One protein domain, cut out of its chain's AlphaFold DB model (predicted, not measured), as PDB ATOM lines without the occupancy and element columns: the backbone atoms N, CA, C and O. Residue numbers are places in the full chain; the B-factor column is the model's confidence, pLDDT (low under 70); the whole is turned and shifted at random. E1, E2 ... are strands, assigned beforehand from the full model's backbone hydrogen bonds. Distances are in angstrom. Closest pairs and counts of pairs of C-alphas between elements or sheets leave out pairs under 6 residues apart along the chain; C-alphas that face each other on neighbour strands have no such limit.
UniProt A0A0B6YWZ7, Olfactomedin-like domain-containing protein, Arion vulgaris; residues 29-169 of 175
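AT A GLANCE: This is residues 29 to 169 of the 175 residues of the protein "Olfactomedin-like domain-containing protein" of Arion vulgaris (UniProt A0A0B6YWZ7). Two four-stranded sheets lie face to face as a sandwich, their strands crossed at 41 degrees, and a smaller three-stranded sheet, E9 to E11, sits beside it with E9 next to the edge strands E1 and E5. A loop sticks out beyond the sheets with residues 127 to 140 and makes much of the length. The printed part has 141 residues with eleven named strands, E1 to E11 in chain order, and no named helix; the class is all strand. The sheets run E1 E2 E3 E4, E5 E6 E7 E8 and E9 E10 E11, all antiparallel. The whole is compact, with a radius of gyration of the C-alphas of 16.2 A, yet elongated, spanning 56 by 31 by 25 A.

IN THESE COORDINATES: E1, residues 29 to 33, begins at C-alpha 29 (37.562, -27.206, -8.488). E2 is residues 36 to 42, 20.0 A long, and E3 residues 49 to 56, 22.6 A. E4, residues 61 to 73, measures 25.1 A and bends by 76 degrees at residue 65. E5 is residues 80 to 83, E6 residues 86 to 90, E7 residues 98 to 105, 21.2 A long, and E8 residues 110 to 113. E9, residues 144 to 150, begins at C-alpha 144 (24.766, -24.810, -12.978). E10 is residues 155 to 160, and E11, residues 163 to 168, ends at C-alpha 168 (30.821, -19.775, -27.185).

HOW THE PARTS SIT: Each sheet is a meander, each strand the antiparallel neighbour of the one before. In the first, strongly twisted sheet, N 31 and O 38 are 3.0 A apart between E1 and E2, N 39 and O 53 2.8 A between E2 and E3, and N 52 and O 68 2.9 A between E3 and E4. The short link E4 to E5 leads to the second sheet of the sandwich, two sheets face to face; the parts of them that face each other are 9.5 A apart centre to centre. There N 81 and O 88 are 2.9 A apart, N 87 and O 104 2.9 A, and N 103 and O 112 2.9 A. The closest C-alphas of E1 and E5 are those of Asp 33 and Ile 83, 5.2 A apart; those of E4 and E8 are Thr 70 and Gly 111, 6.7 A. In the third sheet N 148 and O 157 are 2.8 A apart, and N 158 and O 165 2.8 A. The closest C-alphas of E5 and E9 are those of Phe 81 and Ser 148, 5.9 A apart.

THE WHOLE: The C-alphas farthest apart, those of Lys 59 and Glu 132, are 56.1 A apart. The printed part has no cut. The link E8 to E9, residues 114 to 143, is long; within it residues 120 to 121 pair antiparallel with residues 98 to 99 of E7. The mean pLDDT of the printed part is 91.9, and residues 127 to 140 are under 70.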
ATOM      1  N   ASP A  29      37.945 -27.216  -7.084       98.44
ATOM      2  CA  ASP A  29      37.562 -27.206  -8.488       98.44
ATOM      3  C   ASP A  29      38.820 -27.230  -9.365       98.44
ATOM      4  O   ASP A  29      39.834 -26.614  -9.020       98.44
ATOM      5  N   LEU A  30      38.783 -27.985 -10.458       98.06
ATOM      6  CA  LEU A  30      39.897 -28.116 -11.394       98.06
ATOM      7  C   LEU A  30      39.511 -27.456 -12.708       98.06
ATOM      8  O   LEU A  30      38.438 -27.715 -13.241       98.06
ATOM      9  N   ALA A  31      40.422 -26.664 -13.257       98.25
ATOM     10  CA  ALA A  31      40.212 -25.974 -14.519       98.25
ATOM     11  C   ALA A  31      41.405 -26.178 -15.448       98.25
ATOM     12  O   ALA A  31      42.537 -26.377 -15.002       98.25
ATOM     13  N   VAL A  32      41.146 -26.112 -16.749       97.38
ATOM     14  CA  VAL A  32      42.171 -26.149 -17.790       97.38
ATOM     15  C   VAL A  32      41.971 -24.944 -18.692       97.38
ATOM     16  O   VAL A  32      40.840 -24.588 -19.010       97.38
ATOM     17  N   ASP A  33      43.074 -24.329 -19.092       97.25
ATOM     18  CA  ASP A  33      43.103 -23.299 -20.124       97.25
ATOM     19  C   ASP A  33      44.352 -23.456 -21.004       97.25
ATOM     20  O   ASP A  33      45.091 -24.441 -20.909       97.25
ATOM     21  N   GLU A  34      44.617 -22.464 -21.848       96.19
ATOM     22  CA  GLU A  34      45.758 -22.411 -22.762       96.19
ATOM     23  C   GLU A  34      47.119 -22.496 -22.055       96.19
ATOM     24  O   GLU A  34      48.121 -22.852 -22.678       96.19
ATOM     25  N   LEU A  35      47.186 -22.162 -20.764       96.31
ATOM     26  CA  LEU A  35      48.416 -22.208 -19.984       96.31
ATOM     27  C   LEU A  35      48.564 -23.522 -19.206       96.31
ATOM     28  O   LEU A  35      49.643 -23.755 -18.656       96.31
ATOM     29  N   GLY A  36      47.530 -24.358 -19.101       95.69
ATOM     30  CA  GLY A  36      47.607 -25.695 -18.505       95.69
ATOM     31  C   GLY A  36      46.569 -25.956 -17.413       95.69
ATOM     32  O   GLY A  36      45.443 -25.477 -17.485       95.69
ATOM     33  N   LEU A  37      46.946 -26.759 -16.411       97.50
ATOM     34  CA  LEU A  37      46.059 -27.230 -15.344       97.50
ATOM     35  C   LEU A  37      46.093 -26.311 -14.114       97.50
ATOM     36  O   LEU A  37      47.161 -25.908 -13.642       97.50
ATOM     37  N   TRP A  38      44.919 -26.054 -13.546       98.44
ATOM     38  CA  TRP A  38      44.714 -25.191 -12.389       98.44
ATOM     39  C   TRP A  38      43.841 -25.867 -11.336       98.44
ATOM     40  O   TRP A  38      42.950 -26.651 -11.656       98.44
ATOM     41  N   ALA A  39      44.070 -25.511 -10.074       98.50
ATOM     42  CA  ALA A  39      43.165 -25.787  -8.967       98.50
ATOM     43  C   ALA A  39      42.642 -24.480  -8.366       98.50
ATOM     44  O   ALA A  39      43.414 -23.559  -8.084       98.50
ATOM     45  N   ILE A  40      41.335 -24.442  -8.118       98.81
ATOM     46  CA  ILE A  40      40.612 -23.352  -7.473       98.81
ATOM     47  C   ILE A  40      40.024 -23.896  -6.175       98.81
ATOM     48  O   ILE A  40      39.191 -24.800  -6.169       98.81
ATOM     49  N   TYR A  41      40.473 -23.372  -5.043       98.75
ATOM     50  CA  TYR A  41      40.067 -23.870  -3.730       98.75
ATOM     51  C   TYR A  41      40.108 -22.755  -2.692       98.75
ATOM     52  O   TYR A  41      40.310 -21.591  -3.023       98.75
ATOM     53  N   ALA A  42      39.885 -23.074  -1.423       98.69
ATOM     54  CA  ALA A  42      40.070 -22.133  -0.327       98.69
ATOM     55  C   ALA A  42      40.638 -22.838   0.908       98.69
ATOM     56  O   ALA A  42      40.599 -24.066   1.032       98.69
ATOM     57  N   THR A  43      41.175 -22.046   1.834       98.56
ATOM     58  CA  THR A  43      41.721 -22.528   3.105       98.56
ATOM     59  C   THR A  43      41.248 -21.644   4.259       98.56
ATOM     60  O   THR A  43      40.752 -20.533   4.064       98.56
ATOM     61  N   GLU A  44      41.440 -22.105   5.495       98.00
ATOM     62  CA  GLU A  44      41.232 -21.257   6.680       98.00
ATOM     63  C   GLU A  44      42.215 -20.079   6.715       98.00
ATOM     64  O   GLU A  44      41.837 -18.971   7.091       98.00
ATOM     65  N   ALA A  45      43.457 -20.286   6.266       98.19
ATOM     66  CA  ALA A  45      44.478 -19.242   6.213       98.19
ATOM     67  C   ALA A  45      44.121 -18.124   5.218       98.19
ATOM     68  O   ALA A  45      44.392 -16.956   5.494       98.19
ATOM     69  N   SER A  46      43.449 -18.454   4.104       98.38
ATOM     70  CA  SER A  46      42.894 -17.459   3.174       98.38
ATOM     71  C   SER A  46      41.587 -16.833   3.663       98.38
ATOM     72  O   SER A  46      41.005 -16.018   2.953       98.38
ATOM     73  N   LYS A  47      41.105 -17.196   4.862       98.19
ATOM     74  CA  LYS A  47      39.812 -16.764   5.418       98.19
ATOM     75  C   LYS A  47      38.637 -17.074   4.480       98.19
ATOM     76  O   LYS A  47      37.681 -16.308   4.412       98.19
ATOM     77  N   GLY A  48      38.721 -18.181   3.738       98.44
ATOM     78  CA  GLY A  48      37.709 -18.573   2.754       98.44
ATOM     79  C   GLY A  48      37.803 -17.848   1.406       98.44
ATOM     80  O   GLY A  48      36.991 -18.127   0.520       98.44
ATOM     81  N   ASN A  49      38.781 -16.957   1.211       98.81
ATOM     82  CA  ASN A  49      39.050 -16.394  -0.109       98.81
ATOM     83  C   ASN A  49      39.584 -17.466  -1.055       98.81
ATOM     84  O   ASN A  49      40.321 -18.367  -0.631       98.81
ATOM     85  N   ILE A  50      39.229 -17.327  -2.333       98.88
ATOM     86  CA  ILE A  50      39.687 -18.202  -3.404       98.88
ATOM     87  C   ILE A  50      41.214 -18.165  -3.457       98.88
ATOM     88  O   ILE A  50      41.828 -17.095  -3.467       98.88
ATOM     89  N   ILE A  51      41.798 -19.352  -3.505       98.81
ATOM     90  CA  ILE A  51      43.181 -19.616  -3.850       98.81
ATOM     91  C   ILE A  51      43.191 -20.256  -5.230       98.81
ATOM     92  O   ILE A  51      42.470 -21.222  -5.483       98.81
ATOM     93  N   ILE A  52      44.032 -19.709  -6.095       98.69
ATOM     94  CA  ILE A  52      44.347 -20.239  -7.415       98.69
ATOM     95  C   ILE A  52      45.722 -20.881  -7.311       98.69
ATOM     96  O   ILE A  52      46.639 -20.296  -6.737       98.69
ATOM     97  N   THR A  53      45.894 -22.072  -7.862       98.50
ATOM     98  CA  THR A  53      47.210 -22.702  -7.976       98.50
ATOM     99  C   THR A  53      47.378 -23.336  -9.337       98.50
ATOM    100  O   THR A  53      46.537 -24.131  -9.754       98.50
ATOM    101  N   LYS A  54      48.487 -23.020 -10.003       98.44
ATOM    102  CA  LYS A  54      48.895 -23.725 -11.211       98.44
ATOM    103  C   LYS A  54      49.503 -25.071 -10.835       98.44
ATOM    104  O   LYS A  54      50.358 -25.148  -9.950       98.44
ATOM    105  N   ILE A  55      49.067 -26.127 -11.506       98.25
ATOM    106  CA  ILE A  55      49.597 -27.474 -11.318       98.25
ATOM    107  C   ILE A  55      50.543 -27.776 -12.473       98.25
ATOM    108  O   ILE A  55      50.177 -27.653 -13.641       98.25
ATOM    109  N   ASN A  56      51.758 -28.221 -12.149       96.25
ATOM    110  CA  ASN A  56      52.621 -28.843 -13.140       96.25
ATOM    111  C   ASN A  56      52.037 -30.220 -13.476       96.25
ATOM    112  O   ASN A  56      52.207 -31.163 -12.713       96.25
ATOM    113  N   ASP A  57      51.332 -30.331 -14.593       90.81
ATOM    114  CA  ASP A  57      50.621 -31.535 -15.041       90.81
ATOM    115  C   ASP A  57      51.550 -32.720 -15.374       90.81
ATOM    116  O   ASP A  57      51.146 -33.880 -15.302       90.81
ATOM    117  N   THR A  58      52.818 -32.444 -15.682       91.62
ATOM    118  CA  THR A  58      53.825 -33.469 -15.984       91.62
ATOM    119  C   THR A  58      54.393 -34.111 -14.717       91.62
ATOM    120  O   THR A  58      54.581 -35.327 -14.661       91.62
ATOM    121  N   LYS A  59      54.697 -33.300 -13.698       92.94
ATOM    122  CA  LYS A  59      55.274 -33.758 -12.421       92.94
ATOM    123  C   LYS A  59      54.227 -33.996 -11.339       92.94
ATOM    124  O   LYS A  59      54.522 -34.676 -10.365       92.94
ATOM    125  N   MET A  60      53.024 -33.458 -11.523       94.69
ATOM    126  CA  MET A  60      51.958 -33.385 -10.523       94.69
ATOM    127  C   MET A  60      52.448 -32.742  -9.227       94.69
ATOM    128  O   MET A  60      52.332 -33.303  -8.143       94.69
ATOM    129  N   GLU A  61      53.008 -31.542  -9.369       95.38
ATOM    130  CA  GLU A  61      53.582 -30.737  -8.290       95.38
ATOM    131  C   GLU A  61      53.062 -29.295  -8.352       95.38
ATOM    132  O   GLU A  61      52.620 -28.816  -9.398       95.38
ATOM    133  N   ILE A  62      53.153 -28.596  -7.221       95.50
ATOM    134  CA  ILE A  62      52.763 -27.189  -7.073       95.50
ATOM    135  C   ILE A  62      54.010 -26.359  -6.803       95.50
ATOM    136  O   ILE A  62      54.805 -26.685  -5.918       95.50
ATOM    137  N   ASN A  63      54.138 -25.238  -7.508       92.75
ATOM    138  CA  ASN A  63      55.123 -24.217  -7.196       92.75
ATOM    139  C   ASN A  63      54.475 -23.112  -6.357       92.75
ATOM    140  O   ASN A  63      53.459 -22.551  -6.746       92.75
ATOM    141  N   LYS A  64      55.093 -22.742  -5.228       89.88
ATOM    142  CA  LYS A  64      54.590 -21.653  -4.371       89.88
ATOM    143  C   LYS A  64      54.511 -20.308  -5.096       89.88
ATOM    144  O   LYS A  64      53.676 -19.488  -4.737       89.88
ATOM    145  N   ASN A  65      55.374 -20.087  -6.089       94.75
ATOM    146  CA  ASN A  65      55.367 -18.867  -6.897       94.75
ATOM    147  C   ASN A  65      54.246 -18.861  -7.949       94.75
ATOM    148  O   ASN A  65      54.049 -17.849  -8.610       94.75
ATOM    149  N   GLU A  66      53.523 -19.973  -8.098       96.94
ATOM    150  CA  GLU A  66      52.359 -20.127  -8.973       96.94
ATOM    151  C   GLU A  66      51.111 -20.470  -8.139       96.94
ATOM    152  O   GLU A  66      50.270 -21.290  -8.514       96.94
ATOM    153  N   THR A  67      51.018 -19.838  -6.966       98.31
ATOM    154  CA  THR A  67      49.863 -19.880  -6.072       98.31
ATOM    155  C   THR A  67      49.482 -18.454  -5.689       98.31
ATOM    156  O   THR A  67      50.289 -17.712  -5.131       98.31
ATOM    157  N   TRP A  68      48.224 -18.090  -5.925       98.56
ATOM    158  CA  TRP A  68      47.688 -16.758  -5.669       98.56
ATOM    159  C   TRP A  68      46.537 -16.837  -4.676       98.56
ATOM    160  O   TRP A  68      45.621 -17.644  -4.834       98.56
ATOM    161  N   VAL A  69      46.564 -15.977  -3.657       98.50
ATOM    162  CA  VAL A  69      45.440 -15.786  -2.735       98.50
ATOM    163  C   VAL A  69      44.674 -14.549  -3.186       98.50
ATOM    164  O   VAL A  69      45.196 -13.438  -3.128       98.50
ATOM    165  N   THR A  70      43.439 -14.735  -3.639       98.69
ATOM    166  CA  THR A  70      42.590 -13.633  -4.104       98.69
ATOM    167  C   THR A  70      41.957 -12.871  -2.929       98.69
ATOM    168  O   THR A  70      42.045 -13.268  -1.762       98.69
ATOM    169  N   SER A  71      41.256 -11.779  -3.237       98.19
ATOM    170  CA  SER A  71      40.411 -11.048  -2.284       98.19
ATOM    171  C   SER A  71      38.936 -11.468  -2.324       98.19
ATOM    172  O   SER A  71      38.113 -10.858  -1.636       98.19
ATOM    173  N   PHE A  72      38.575 -12.480  -3.124       98.69
ATOM    174  CA  PHE A  72      37.183 -12.863  -3.355       98.69
ATOM    175  C   PHE A  72      36.796 -14.130  -2.571       98.69
ATOM    176  O   PHE A  72      37.428 -15.171  -2.761       98.69
ATOM    177  N   PRO A  73      35.764 -14.085  -1.707       98.62
ATOM    178  CA  PRO A  73      35.294 -15.257  -0.966       98.62
ATOM    179  C   PRO A  73      34.721 -16.337  -1.889       98.62
ATOM    180  O   PRO A  73      33.847 -16.050  -2.708       98.62
ATOM    181  N   LYS A  74      35.156 -17.595  -1.733       98.69
ATOM    182  CA  LYS A  74      34.708 -18.701  -2.600       98.69
ATOM    183  C   LYS A  74      33.199 -18.938  -2.513       98.69
ATOM    184  O   LYS A  74      32.553 -19.148  -3.530       98.69
ATOM    185  N   ASN A  75      32.621 -18.790  -1.323       98.31
ATOM    186  CA  ASN A  75      31.181 -18.940  -1.091       98.31
ATOM    187  C   ASN A  75      30.312 -17.816  -1.695       98.31
ATOM    188  O   ASN A  75      29.089 -17.913  -1.644       98.31
ATOM    189  N   GLN A  76      30.916 -16.757  -2.247       98.25
ATOM    190  CA  GLN A  76      30.214 -15.706  -2.995       98.25
ATOM    191  C   GLN A  76      30.264 -15.923  -4.512       98.25
ATOM    192  O   GLN A  76      29.617 -15.177  -5.241       98.25
ATOM    193  N   ALA A  77      31.028 -16.904  -4.998       98.50
ATOM    194  CA  ALA A  77      31.047 -17.273  -6.408       98.50
ATOM    195  C   ALA A  77      30.016 -18.377  -6.673       98.50
ATOM    196  O   ALA A  77      29.928 -19.343  -5.910       98.50
ATOM    197  N   GLY A  78      29.261 -18.245  -7.763       98.00
ATOM    198  CA  GLY A  78      28.383 -19.307  -8.257       98.00
ATOM    199  C   GLY A  78      29.176 -20.481  -8.822       98.00
ATOM    200  O   GLY A  78      28.912 -21.633  -8.494       98.00
ATOM    201  N   ASN A  79      30.171 -20.170  -9.645       98.12
ATOM    202  CA  ASN A  79      31.146 -21.089 -10.217       98.12
ATOM    203  C   ASN A  79      32.397 -20.290 -10.639       98.12
ATOM    204  O   ASN A  79      32.393 -19.055 -10.536       98.12
ATOM    205  N   ALA A  80      33.451 -20.948 -11.120       98.44
ATOM    206  CA  ALA A  80      34.597 -20.262 -11.707       98.44
ATOM    207  C   ALA A  80      35.226 -21.063 -12.851       98.44
ATOM    208  O   ALA A  80      35.125 -22.277 -12.893       98.44
ATOM    209  N   PHE A  81      35.895 -20.376 -13.771       98.38
ATOM    210  CA  PHE A  81      36.615 -20.995 -14.884       98.38
ATOM    211  C   PHE A  81      37.872 -20.187 -15.227       98.38
ATOM    212  O   PHE A  81      38.030 -19.051 -14.771       98.38
ATOM    213  N   PHE A  82      38.769 -20.780 -16.015       98.12
ATOM    214  CA  PHE A  82      40.017 -20.163 -16.468       98.12
ATOM    215  C   PHE A  82      40.026 -19.991 -17.974       98.12
ATOM    216  O   PHE A  82      39.598 -20.890 -18.689       98.12
ATOM    217  N   ILE A  83      40.541 -18.851 -18.427       97.31
ATOM    218  CA  ILE A  83      40.831 -18.579 -19.834       97.31
ATOM    219  C   ILE A  83      42.075 -17.693 -19.902       97.31
ATOM    220  O   ILE A  83      42.122 -16.648 -19.246       97.31
ATOM    221  N   CYS A  84      43.072 -18.075 -20.701       95.75
ATOM    222  CA  CYS A  84      44.302 -17.313 -20.933       95.75
ATOM    223  C   CYS A  84      45.009 -16.831 -19.644       95.75
ATOM    224  O   CYS A  84      45.525 -15.713 -19.593       95.75
ATOM    225  N   GLY A  85      45.021 -17.637 -18.581       97.44
ATOM    226  CA  GLY A  85      45.626 -17.306 -17.287       97.44
ATOM    227  C   GLY A  85      44.796 -16.381 -16.397       97.44
ATOM    228  O   GLY A  85      45.278 -15.966 -15.340       97.44
ATOM    229  N   THR A  86      43.563 -16.059 -16.789       98.19
ATOM    230  CA  THR A  86      42.626 -15.257 -15.998       98.19
ATOM    231  C   THR A  86      41.510 -16.140 -15.446       98.19
ATOM    232  O   THR A  86      40.851 -16.860 -16.196       98.19
ATOM    233  N   MET A  87      41.267 -16.064 -14.136       98.69
ATOM    234  CA  MET A  87      40.097 -16.677 -13.507       98.69
ATOM    235  C   MET A  87      38.887 -15.756 -13.651       98.69
ATOM    236  O   MET A  87      38.978 -14.572 -13.329       98.69
ATOM    237  N   TYR A  88      37.735 -16.311 -14.008       98.56
ATOM    238  CA  TYR A  88      36.445 -15.624 -14.038       98.56
ATOM    239  C   TYR A  88      35.485 -16.334 -13.085       98.56
ATOM    240  O   TYR A  88      35.318 -17.547 -13.174       98.56
ATOM    241  N   ALA A  89      34.848 -15.597 -12.175       98.62
ATOM    242  CA  ALA A  89      33.877 -16.142 -11.228       98.62
ATOM    243  C   ALA A  89      32.476 -15.578 -11.492       98.62
ATOM    244  O   ALA A  89      32.295 -14.357 -11.586       98.62
ATOM    245  N   THR A  90      31.474 -16.453 -11.585       98.38
ATOM    246  CA  THR A  90      30.077 -16.042 -11.779       98.38
ATOM    247  C   THR A  90      29.466 -15.531 -10.474       98.38
ATOM    248  O   THR A  90      29.871 -15.926  -9.379       98.38
ATOM    249  N   ASN A  91      28.474 -14.646 -10.573       98.00
ATOM    250  CA  ASN A  91      27.750 -14.114  -9.420       98.00
ATOM    251  C   ASN A  91      26.902 -15.183  -8.719       98.00
ATOM    252  O   ASN A  91      26.825 -15.204  -7.497       98.00
ATOM    253  N   SER A  92      26.251 -16.050  -9.494       96.88
ATOM    254  CA  SER A  92      25.312 -17.047  -8.987       96.88
ATOM    255  C   SER A  92      25.355 -18.317  -9.834       96.88
ATOM    256  O   SER A  92      25.779 -18.302 -10.991       96.88
ATOM    257  N   HIS A  93      24.948 -19.429  -9.223       95.12
ATOM    258  CA  HIS A  93      24.777 -20.722  -9.885       95.12
ATOM    259  C   HIS A  93      23.326 -20.951 -10.341       95.12
ATOM    260  O   HIS A  93      23.085 -21.807 -11.195       95.12
ATOM    261  N   ASN A  94      22.365 -20.184  -9.810       93.62
ATOM    262  CA  ASN A  94      20.934 -20.381 -10.040       93.62
ATOM    263  C   ASN A  94      20.170 -19.151 -10.563       93.62
ATOM    264  O   ASN A  94      19.025 -19.294 -10.996       93.62
ATOM    265  N   ASP A  95      20.795 -17.971 -10.609       92.75
ATOM    266  CA  ASP A  95      20.191 -16.792 -11.246       92.75
ATOM    267  C   ASP A  95      20.131 -16.969 -12.770       92.75
ATOM    268  O   ASP A  95      21.097 -17.426 -13.388       92.75
ATOM    269  N   THR A  96      19.024 -16.533 -13.377       90.44
ATOM    270  CA  THR A  96      18.816 -16.536 -14.831       90.44
ATOM    271  C   THR A  96      18.328 -15.154 -15.300       90.44
ATOM    272  O   THR A  96      17.178 -14.801 -15.022       90.44
ATOM    273  N   PRO A  97      19.134 -14.381 -16.052       91.38
ATOM    274  CA  PRO A  97      20.562 -14.591 -16.293       91.38
ATOM    275  C   PRO A  97      21.399 -14.288 -15.041       91.38
ATOM    276  O   PRO A  97      20.937 -13.636 -14.107       91.38
ATOM    277  N   THR A  98      22.657 -14.715 -15.049       95.38
ATOM    278  CA  THR A  98      23.679 -14.269 -14.095       95.38
ATOM    279  C   THR A  98      24.738 -13.428 -14.824       95.38
ATOM    280  O   THR A  98      24.510 -12.939 -15.933       95.38
ATOM    281  N   PHE A  99      25.888 -13.186 -14.204       97.38
ATOM    282  CA  PHE A  99      26.986 -12.405 -14.780       97.38
ATOM    283  C   PHE A  99      28.326 -12.777 -14.140       97.38
ATOM    284  O   PHE A  99      28.362 -13.416 -13.086       97.38
ATOM    285  N   ILE A 100      29.434 -12.366 -14.756       97.94
ATOM    286  CA  ILE A 100      30.767 -12.463 -14.148       97.94
ATOM    287  C   ILE A 100      30.909 -11.367 -13.093       97.94
ATOM    288  O   ILE A 100      30.825 -10.180 -13.401       97.94
ATOM    289  N   ARG A 101      31.133 -11.769 -11.842       98.31
ATOM    290  CA  ARG A 101      31.248 -10.872 -10.684       98.31
ATOM    291  C   ARG A 101      32.694 -10.521 -10.358       98.31
ATOM    292  O   ARG A 101      32.953  -9.454  -9.803       98.31
ATOM    293  N   TYR A 102      33.625 -11.425 -10.635       98.69
ATOM    294  CA  TYR A 102      35.024 -11.251 -10.274       98.69
ATOM    295  C   TYR A 102      35.937 -11.826 -11.342       98.69
ATOM    296  O   TYR A 102      35.651 -12.889 -11.893       98.69
ATOM    297  N   VAL A 103      37.038 -11.129 -11.593       98.56
ATOM    298  CA  VAL A 103      38.124 -11.584 -12.456       98.56
ATOM    299  C   VAL A 103      39.446 -11.496 -11.708       98.56
ATOM    300  O   VAL A 103      39.624 -10.605 -10.876       98.56
ATOM    301  N   TYR A 104      40.361 -12.422 -11.981       98.81
ATOM    302  CA  TYR A 104      41.707 -12.415 -11.410       98.81
ATOM    303  C   TYR A 104      42.738 -12.783 -12.471       98.81
ATOM    304  O   TYR A 104      42.729 -13.910 -12.963       98.81
ATOM    305  N   ASP A 105      43.626 -11.849 -12.799       98.44
ATOM    306  CA  ASP A 105      44.717 -12.046 -13.752       98.44
ATOM    307  C   ASP A 105      45.965 -12.539 -13.002       98.44
ATOM    308  O   ASP A 105      46.515 -11.855 -12.135       98.44
ATOM    309  N   THR A 106      46.415 -13.757 -13.315       98.44
ATOM    310  CA  THR A 106      47.585 -14.365 -12.657       98.44
ATOM    311  C   THR A 106      48.916 -13.753 -13.093       98.44
ATOM    312  O   THR A 106      49.882 -13.808 -12.329       98.44
ATOM    313  N   ALA A 107      48.982 -13.128 -14.273       97.62
ATOM    314  CA  ALA A 107      50.195 -12.488 -14.770       97.62
ATOM    315  C   ALA A 107      50.476 -11.173 -14.034       97.62
ATOM    316  O   ALA A 107      51.630 -10.876 -13.721       97.62
ATOM    317  N   THR A 108      49.431 -10.405 -13.718       97.81
ATOM    318  CA  THR A 108      49.547  -9.157 -12.942       97.81
ATOM    319  C   THR A 108      49.356  -9.375 -11.441       97.81
ATOM    320  O   THR A 108      49.757  -8.533 -10.642       97.81
ATOM    321  N   SER A 109      48.801 -10.526 -11.041       98.06
ATOM    322  CA  SER A 109      48.359 -10.812  -9.670       98.06
ATOM    323  C   SER A 109      47.294  -9.832  -9.163       98.06
ATOM    324  O   SER A 109      47.178  -9.592  -7.955       98.06
ATOM    325  N   GLU A 110      46.496  -9.280 -10.079       98.12
ATOM    326  CA  GLU A 110      45.442  -8.316  -9.781       98.12
ATOM    327  C   GLU A 110      44.058  -8.944  -9.933       98.12
ATOM    328  O   GLU A 110      43.769  -9.680 -10.877       98.12
ATOM    329  N   GLY A 111      43.179  -8.626  -8.983       98.25
ATOM    330  CA  GLY A 111      41.794  -9.072  -8.991       98.25
ATOM    331  C   GLY A 111      40.822  -7.905  -8.943       98.25
ATOM    332  O   GLY A 111      40.999  -6.979  -8.149       98.25
ATOM    333  N   GLN A 112      39.760  -7.980  -9.737       98.06
ATOM    334  CA  GLN A 112      38.764  -6.925  -9.874       98.06
ATOM    335  C   GLN A 112      37.352  -7.491  -9.703       98.06
ATOM    336  O   GLN A 112      36.959  -8.450 -10.365       98.06
ATOM    337  N   ARG A 113      36.558  -6.857  -8.830       98.31
ATOM    338  CA  ARG A 113      35.098  -7.031  -8.833       98.31
ATOM    339  C   ARG A 113      34.513  -6.206  -9.971       98.31
ATOM    340  O   ARG A 113      34.827  -5.024 -10.088       98.31
ATOM    341  N   LEU A 114      33.685  -6.838 -10.788       97.75
ATOM    342  CA  LEU A 114      32.973  -6.177 -11.871       97.75
ATOM    343  C   LEU A 114      31.620  -5.656 -11.377       97.75
ATOM    344  O   LEU A 114      31.038  -6.204 -10.435       97.75
ATOM    345  N   GLU A 115      31.138  -4.604 -12.035       97.25
ATOM    346  CA  GLU A 115      29.783  -4.087 -11.842       97.25
ATOM    347  C   GLU A 115      28.736  -5.120 -12.275       97.25
ATOM    348  O   GLU A 115      28.972  -5.944 -13.168       97.25
ATOM    349  N   ASP A 116      27.560  -5.065 -11.653       96.19
ATOM    350  CA  ASP A 116      26.472  -5.999 -11.936       96.19
ATOM    351  C   ASP A 116      26.078  -5.938 -13.420       96.19
ATOM    352  O   ASP A 116      25.789  -4.877 -13.972       96.19
ATOM    353  N   GLY A 117      26.087  -7.098 -14.083       92.31
ATOM    354  CA  GLY A 117      25.746  -7.211 -15.503       92.31
ATOM    355  C   GLY A 117      26.817  -6.723 -16.490       92.31
ATOM    356  O   GLY A 117      26.556  -6.762 -17.689       92.31
ATOM    357  N   ALA A 118      28.014  -6.316 -16.040       94.06
ATOM    358  CA  ALA A 118      29.091  -5.861 -16.932       94.06
ATOM    359  C   ALA A 118      29.500  -6.920 -17.974       94.06
ATOM    360  O   ALA A 118      29.792  -6.588 -19.122       94.06
ATOM    361  N   VAL A 119      29.492  -8.196 -17.576       95.25
ATOM    362  CA  VAL A 119      29.662  -9.349 -18.470       95.25
ATOM    363  C   VAL A 119      28.537 -10.345 -18.170       95.25
ATOM    364  O   VAL A 119      28.656 -11.121 -17.217       95.25
ATOM    365  N   PRO A 120      27.413 -10.303 -18.906       94.62
ATOM    366  CA  PRO A 120      26.277 -11.185 -18.654       94.62
ATOM    367  C   PRO A 120      26.613 -12.641 -19.002       94.62
ATOM    368  O   PRO A 120      27.322 -12.914 -19.967       94.62
ATOM    369  N   PHE A 121      26.061 -13.581 -18.236       94.56
ATOM    370  CA  PHE A 121      26.156 -15.020 -18.477       94.56
ATOM    371  C   PHE A 121      24.758 -15.635 -18.396       94.56
ATOM    372  O   PHE A 121      24.041 -15.447 -17.417       94.56
ATOM    373  N   ALA A 122      24.339 -16.343 -19.442       89.38
ATOM    374  CA  ALA A 122      22.923 -16.635 -19.637       89.38
ATOM    375  C   ALA A 122      22.318 -17.589 -18.590       89.38
ATOM    376  O   ALA A 122      21.159 -17.389 -18.236       89.38
ATOM    377  N   ASN A 123      23.089 -18.577 -18.103       89.75
ATOM    378  CA  ASN A 123      22.705 -19.571 -17.083       89.75
ATOM    379  C   ASN A 123      21.222 -19.983 -17.177       89.75
ATOM    380  O   ASN A 123      20.383 -19.540 -16.387       89.75
ATOM    381  N   PHE A 124      20.874 -20.742 -18.219       85.31
ATOM    382  CA  PHE A 124      19.487 -20.887 -18.652       85.31
ATOM    383  C   PHE A 124      18.632 -21.715 -17.681       85.31
ATOM    384  O   PHE A 124      18.984 -22.816 -17.264       85.31
ATOM    385  N   ALA A 125      17.434 -21.220 -17.382       82.00
ATOM    386  CA  ALA A 125      16.398 -21.982 -16.696       82.00
ATOM    387  C   ALA A 125      15.898 -23.174 -17.544       82.00
ATOM    388  O   ALA A 125      15.949 -23.170 -18.780       82.00
ATOM    389  N   SER A 126      15.354 -24.207 -16.896       70.00
ATOM    390  CA  SER A 126      14.677 -25.299 -17.607       70.00
ATOM    391  C   SER A 126      13.311 -24.857 -18.144       70.00
ATOM    392  O   SER A 126      12.391 -24.603 -17.370       70.00
ATOM    393  N   LEU A 127      13.149 -24.807 -19.472       63.94
ATOM    394  CA  LEU A 127      11.857 -24.567 -20.127       63.94
ATOM    395  C   LEU A 127      11.115 -25.894 -20.364       63.94
ATOM    396  O   LEU A 127      11.689 -26.837 -20.907       63.94
ATOM    397  N   ARG A 128       9.824 -25.965 -20.012       59.25
ATOM    398  CA  ARG A 128       8.905 -26.988 -20.541       59.25
ATOM    399  C   ARG A 128       8.119 -26.385 -21.706       59.25
ATOM    400  O   ARG A 128       7.595 -25.286 -21.576       59.25
ATOM    401  N   LEU A 129       8.005 -27.131 -22.805       56.59
ATOM    402  CA  LEU A 129       7.367 -26.728 -24.072       56.59
ATOM    403  C   LEU A 129       5.855 -26.417 -23.978       56.59
ATOM    404  O   LEU A 129       5.257 -26.044 -24.982       56.59
ATOM    405  N   ASN A 130       5.230 -26.568 -22.806       57.69
ATOM    406  CA  ASN A 130       3.774 -26.670 -22.676       57.69
ATOM    407  C   ASN A 130       3.132 -25.500 -21.906       57.69
ATOM    408  O   ASN A 130       1.917 -25.504 -21.737       57.69
ATOM    409  N   ASP A 131       3.911 -24.532 -21.411       54.78
ATOM    410  CA  ASP A 131       3.380 -23.373 -20.681       54.78
ATOM    411  C   ASP A 131       3.270 -22.165 -21.622       54.78
ATOM    412  O   ASP A 131       4.276 -21.641 -22.096       54.78
ATOM    413  N   GLU A 132       2.047 -21.669 -21.831       56.25
ATOM    414  CA  GLU A 132       1.760 -20.457 -22.621       56.25
ATOM    415  C   GLU A 132       2.388 -19.182 -22.013       56.25
ATOM    416  O   GLU A 132       2.484 -18.154 -22.678       56.25
ATOM    417  N   THR A 133       2.860 -19.246 -20.758       56.22
ATOM    418  CA  THR A 133       3.662 -18.198 -20.103       56.22
ATOM    419  C   THR A 133       4.732 -18.809 -19.176       56.22
ATOM    420  O   THR A 133       4.411 -19.286 -18.083       56.22
ATOM    421  N   PRO A 134       6.026 -18.796 -19.550       54.66
ATOM    422  CA  PRO A 134       7.088 -19.287 -18.678       54.66
ATOM    423  C   PRO A 134       7.283 -18.334 -17.488       54.66
ATOM    424  O   PRO A 134       7.895 -17.278 -17.605       54.66
ATOM    425  N   LYS A 135       6.747 -18.691 -16.316       56.19
ATOM    426  CA  LYS A 135       7.090 -18.044 -15.036       56.19
ATOM    427  C   LYS A 135       8.389 -18.640 -14.499       56.19
ATOM    428  O   LYS A 135       8.501 -19.858 -14.526       56.19
ATOM    429  N   ILE A 136       9.322 -17.835 -13.988       59.56
ATOM    430  CA  ILE A 136      10.481 -18.316 -13.213       59.56
ATOM    431  C   ILE A 136      10.014 -18.484 -11.756       59.56
ATOM    432  O   ILE A 136       9.654 -17.509 -11.104       59.56
ATOM    433  N   THR A 137       9.943 -19.720 -11.265       57.47
ATOM    434  CA  THR A 137       9.727 -20.076  -9.848       57.47
ATOM    435  C   THR A 137      11.021 -20.682  -9.287       57.47
ATOM    436  O   THR A 137      11.910 -20.999 -10.074       57.47
ATOM    437  N   GLU A 138      11.163 -20.878  -7.969       54.56
ATOM    438  CA  GLU A 138      12.352 -21.550  -7.389       54.56
ATOM    439  C   GLU A 138      12.619 -22.922  -8.045       54.56
ATOM    440  O   GLU A 138      13.761 -23.242  -8.368       54.56
ATOM    441  N   GLU A 139      11.560 -23.672  -8.378       56.22
ATOM    442  CA  GLU A 139      11.618 -24.942  -9.130       56.22
ATOM    443  C   GLU A 139      12.066 -24.801 -10.600       56.22
ATOM    444  O   GLU A 139      12.297 -25.797 -11.282       56.22
ATOM    445  N   ARG A 140      12.142 -23.571 -11.117       67.50
ATOM    446  CA  ARG A 140      12.472 -23.235 -12.510       67.50
ATOM    447  C   ARG A 140      13.726 -22.363 -12.610       67.50
ATOM    448  O   ARG A 140      13.970 -21.783 -13.663       67.50
ATOM    449  N   SER A 141      14.499 -22.251 -11.533       78.00
ATOM    450  CA  SER A 141      15.808 -21.602 -11.563       78.00
ATOM    451  C   SER A 141      16.827 -22.472 -12.304       78.00
ATOM    452  O   SER A 141      16.667 -23.694 -12.435       78.00
ATOM    453  N   ALA A 142      17.869 -21.844 -12.845       89.19
ATOM    454  CA  ALA A 142      19.031 -22.601 -13.279       89.19
ATOM    455  C   ALA A 142      19.682 -23.294 -12.074       89.19
ATOM    456  O   ALA A 142      19.445 -22.943 -10.923       89.19
ATOM    457  N   ASN A 143      20.499 -24.299 -12.333       91.88
ATOM    458  CA  ASN A 143      21.334 -24.915 -11.317       91.88
ATOM    459  C   ASN A 143      22.599 -25.435 -11.996       91.88
ATOM    460  O   ASN A 143      22.749 -26.638 -12.227       91.88
ATOM    461  N   SER A 144      23.468 -24.501 -12.382       92.62
ATOM    462  CA  SER A 144      24.766 -24.810 -12.978       92.62
ATOM    463  C   SER A 144      25.713 -25.307 -11.890       92.62
ATOM    464  O   SER A 144      26.331 -24.516 -11.177       92.62
ATOM    465  N   VAL A 145      25.844 -26.626 -11.773       92.62
ATOM    466  CA  VAL A 145      26.690 -27.262 -10.748       92.62
ATOM    467  C   VAL A 145      28.140 -27.454 -11.195       92.62
ATOM    468  O   VAL A 145      29.004 -27.718 -10.368       92.62
ATOM    469  N   MET A 146      28.418 -27.306 -12.490       94.88
ATOM    470  CA  MET A 146      29.760 -27.359 -13.072       94.88
ATOM    471  C   MET A 146      29.831 -26.366 -14.229       94.88
ATOM    472  O   MET A 146      28.861 -26.252 -14.978       94.88
ATOM    473  N   LEU A 147      30.965 -25.686 -14.379       96.81
ATOM    474  CA  LEU A 147      31.271 -24.818 -15.510       96.81
ATOM    475  C   LEU A 147      32.745 -25.013 -15.877       96.81
ATOM    476  O   LEU A 147      33.616 -24.744 -15.062       96.81
ATOM    477  N   SER A 148      33.025 -25.504 -17.081       97.19
ATOM    478  CA  SER A 148      34.386 -25.789 -17.543       97.19
ATOM    479  C   SER A 148      34.638 -25.132 -18.885       97.19
ATOM    480  O   SER A 148      33.775 -25.160 -19.753       97.19
ATOM    481  N   TYR A 149      35.830 -24.582 -19.070       98.00
ATOM    482  CA  TYR A 149      36.286 -24.085 -20.363       98.00
ATOM    483  C   TYR A 149      36.942 -25.202 -21.180       98.00
ATOM    484  O   TYR A 149      37.630 -26.058 -20.620       98.00
ATOM    485  N   ASP A 150      36.717 -25.183 -22.492       96.12
ATOM    486  CA  ASP A 150      37.446 -25.976 -23.475       96.12
ATOM    487  C   ASP A 150      38.172 -25.041 -24.450       96.12
ATOM    488  O   ASP A 150      37.559 -24.307 -25.230       96.12
ATOM    489  N   LEU A 151      39.503 -25.095 -24.404       92.12
ATOM    490  CA  LEU A 151      40.395 -24.288 -25.236       92.12
ATOM    491  C   LEU A 151      40.398 -24.693 -26.719       92.12
ATOM    492  O   LEU A 151      40.833 -23.909 -27.558       92.12
ATOM    493  N   VAL A 152      39.962 -25.911 -27.056       92.00
ATOM    494  CA  VAL A 152      39.931 -26.397 -28.444       92.00
ATOM    495  C   VAL A 152      38.769 -25.759 -29.193       92.00
ATOM    496  O   VAL A 152      38.955 -25.263 -30.304       92.00
ATOM    497  N   ASP A 153      37.601 -25.728 -28.556       92.19
ATOM    498  CA  ASP A 153      36.375 -25.198 -29.154       92.19
ATOM    499  C   ASP A 153      36.156 -23.712 -28.825       92.19
ATOM    500  O   ASP A 153      35.326 -23.053 -29.450       92.19
ATOM    501  N   SER A 154      36.918 -23.162 -27.868       92.94
ATOM    502  CA  SER A 154      36.680 -21.829 -27.295       92.94
ATOM    503  C   SER A 154      35.258 -21.698 -26.725       92.94
ATOM    504  O   SER A 154      34.584 -20.678 -26.895       92.94
ATOM    505  N   GLU A 155      34.797 -22.745 -26.036       96.19
ATOM    506  CA  GLU A 155      33.464 -22.820 -25.434       96.19
ATOM    507  C   GLU A 155      33.532 -23.079 -23.925       96.19
ATOM    508  O   GLU A 155      34.439 -23.728 -23.405       96.19
ATOM    509  N   LEU A 156      32.527 -22.582 -23.208       97.38
ATOM    510  CA  LEU A 156      32.229 -22.993 -21.843       97.38
ATOM    511  C   LEU A 156      31.160 -24.079 -21.860       97.38
ATOM    512  O   LEU A 156      30.095 -23.884 -22.436       97.38
ATOM    513  N   TYR A 157      31.402 -25.169 -21.148       96.94
ATOM    514  CA  TYR A 157      30.469 -26.261 -20.925       96.94
ATOM    515  C   TYR A 157      29.928 -26.214 -19.496       96.94
ATOM    516  O   TYR A 157      30.692 -26.243 -18.529       96.94
ATOM    517  N   SER A 158      28.607 -26.176 -19.348       95.94
ATOM    518  CA  SER A 158      27.918 -26.225 -18.058       95.94
ATOM    519  C   SER A 158      27.091 -27.496 -17.915       95.94
ATOM    520  O   SER A 158      26.405 -27.911 -18.852       95.94
ATOM    521  N   TRP A 159      27.110 -28.094 -16.723       94.94
ATOM    522  CA  TRP A 159      26.099 -29.075 -16.329       94.94
ATOM    523  C   TRP A 159      25.023 -28.380 -15.499       94.94
ATOM    524  O   TRP A 159      25.245 -28.032 -14.335       94.94
ATOM    525  N   ASN A 160      23.854 -28.192 -16.101       92.00
ATOM    526  CA  ASN A 160      22.759 -27.409 -15.546       92.00
ATOM    527  C   ASN A 160      21.465 -28.228 -15.554       92.00
ATOM    528  O   ASN A 160      20.968 -28.618 -16.613       92.00
ATOM    529  N   ASN A 161      20.915 -28.519 -14.370       89.25
ATOM    530  CA  ASN A 161      19.656 -29.265 -14.218       89.25
ATOM    531  C   ASN A 161      19.591 -30.591 -15.014       89.25
ATOM    532  O   ASN A 161      18.544 -30.969 -15.541       89.25
ATOM    533  N   GLY A 162      20.710 -31.315 -15.114       87.88
ATOM    534  CA  GLY A 162      20.768 -32.583 -15.851       87.88
ATOM    535  C   GLY A 162      21.000 -32.443 -17.360       87.88
ATOM    536  O   GLY A 162      20.853 -33.425 -18.088       87.88
ATOM    537  N   ARG A 163      21.327 -31.238 -17.840       89.62
ATOM    538  CA  ARG A 163      21.611 -30.943 -19.246       89.62
ATOM    539  C   ARG A 163      23.034 -30.423 -19.391       89.62
ATOM    540  O   ARG A 163      23.505 -29.671 -18.541       89.62
ATOM    541  N   LEU A 164      23.680 -30.806 -20.487       93.75
ATOM    542  CA  LEU A 164      24.911 -30.176 -20.943       93.75
ATOM    543  C   LEU A 164      24.539 -28.957 -21.792       93.75
ATOM    544  O   LEU A 164      23.824 -29.095 -22.784       93.75
ATOM    545  N   GLU A 165      24.999 -27.782 -21.384       94.06
ATOM    546  CA  GLU A 165      24.827 -26.515 -22.096       94.06
ATOM    547  C   GLU A 165      26.213 -26.026 -22.532       94.06
ATOM    548  O   GLU A 165      27.153 -26.119 -21.743       94.06
ATOM    549  N   SER A 166      26.355 -25.526 -23.763       95.12
ATOM    550  CA  SER A 166      27.600 -24.908 -24.229       95.12
ATOM    551  C   SER A 166      27.399 -23.437 -24.586       95.12
ATOM    552  O   SER A 166      26.318 -23.018 -25.016       95.12
ATOM    553  N   PHE A 167      28.432 -22.636 -24.340       94.81
ATOM    554  CA  PHE A 167      28.422 -21.193 -24.538       94.81
ATOM    555  C   PHE A 167      29.708 -20.780 -25.258       94.81
ATOM    556  O   PHE A 167      30.781 -20.893 -24.663       94.81
ATOM    557  N   PRO A 168      29.636 -20.270 -26.497       93.75
ATOM    558  CA  PRO A 168      30.821 -19.775 -27.185       93.75
ATOM    559  C   PRO A 168      31.389 -18.548 -26.468       93.75
ATOM    560  O   PRO A 168      30.640 -17.661 -26.039       93.75
ATOM    561  N   VAL A 169      32.715 -18.489 -26.356       91.25
ATOM    562  CA  VAL A 169      33.434 -17.368 -25.748       91.25
ATOM    563  C   VAL A 169      34.039 -16.494 -26.840       91.25
ATOM    564  O   VAL A 169      34.682 -16.975 -27.767       91.25
TER     565      VAL A 169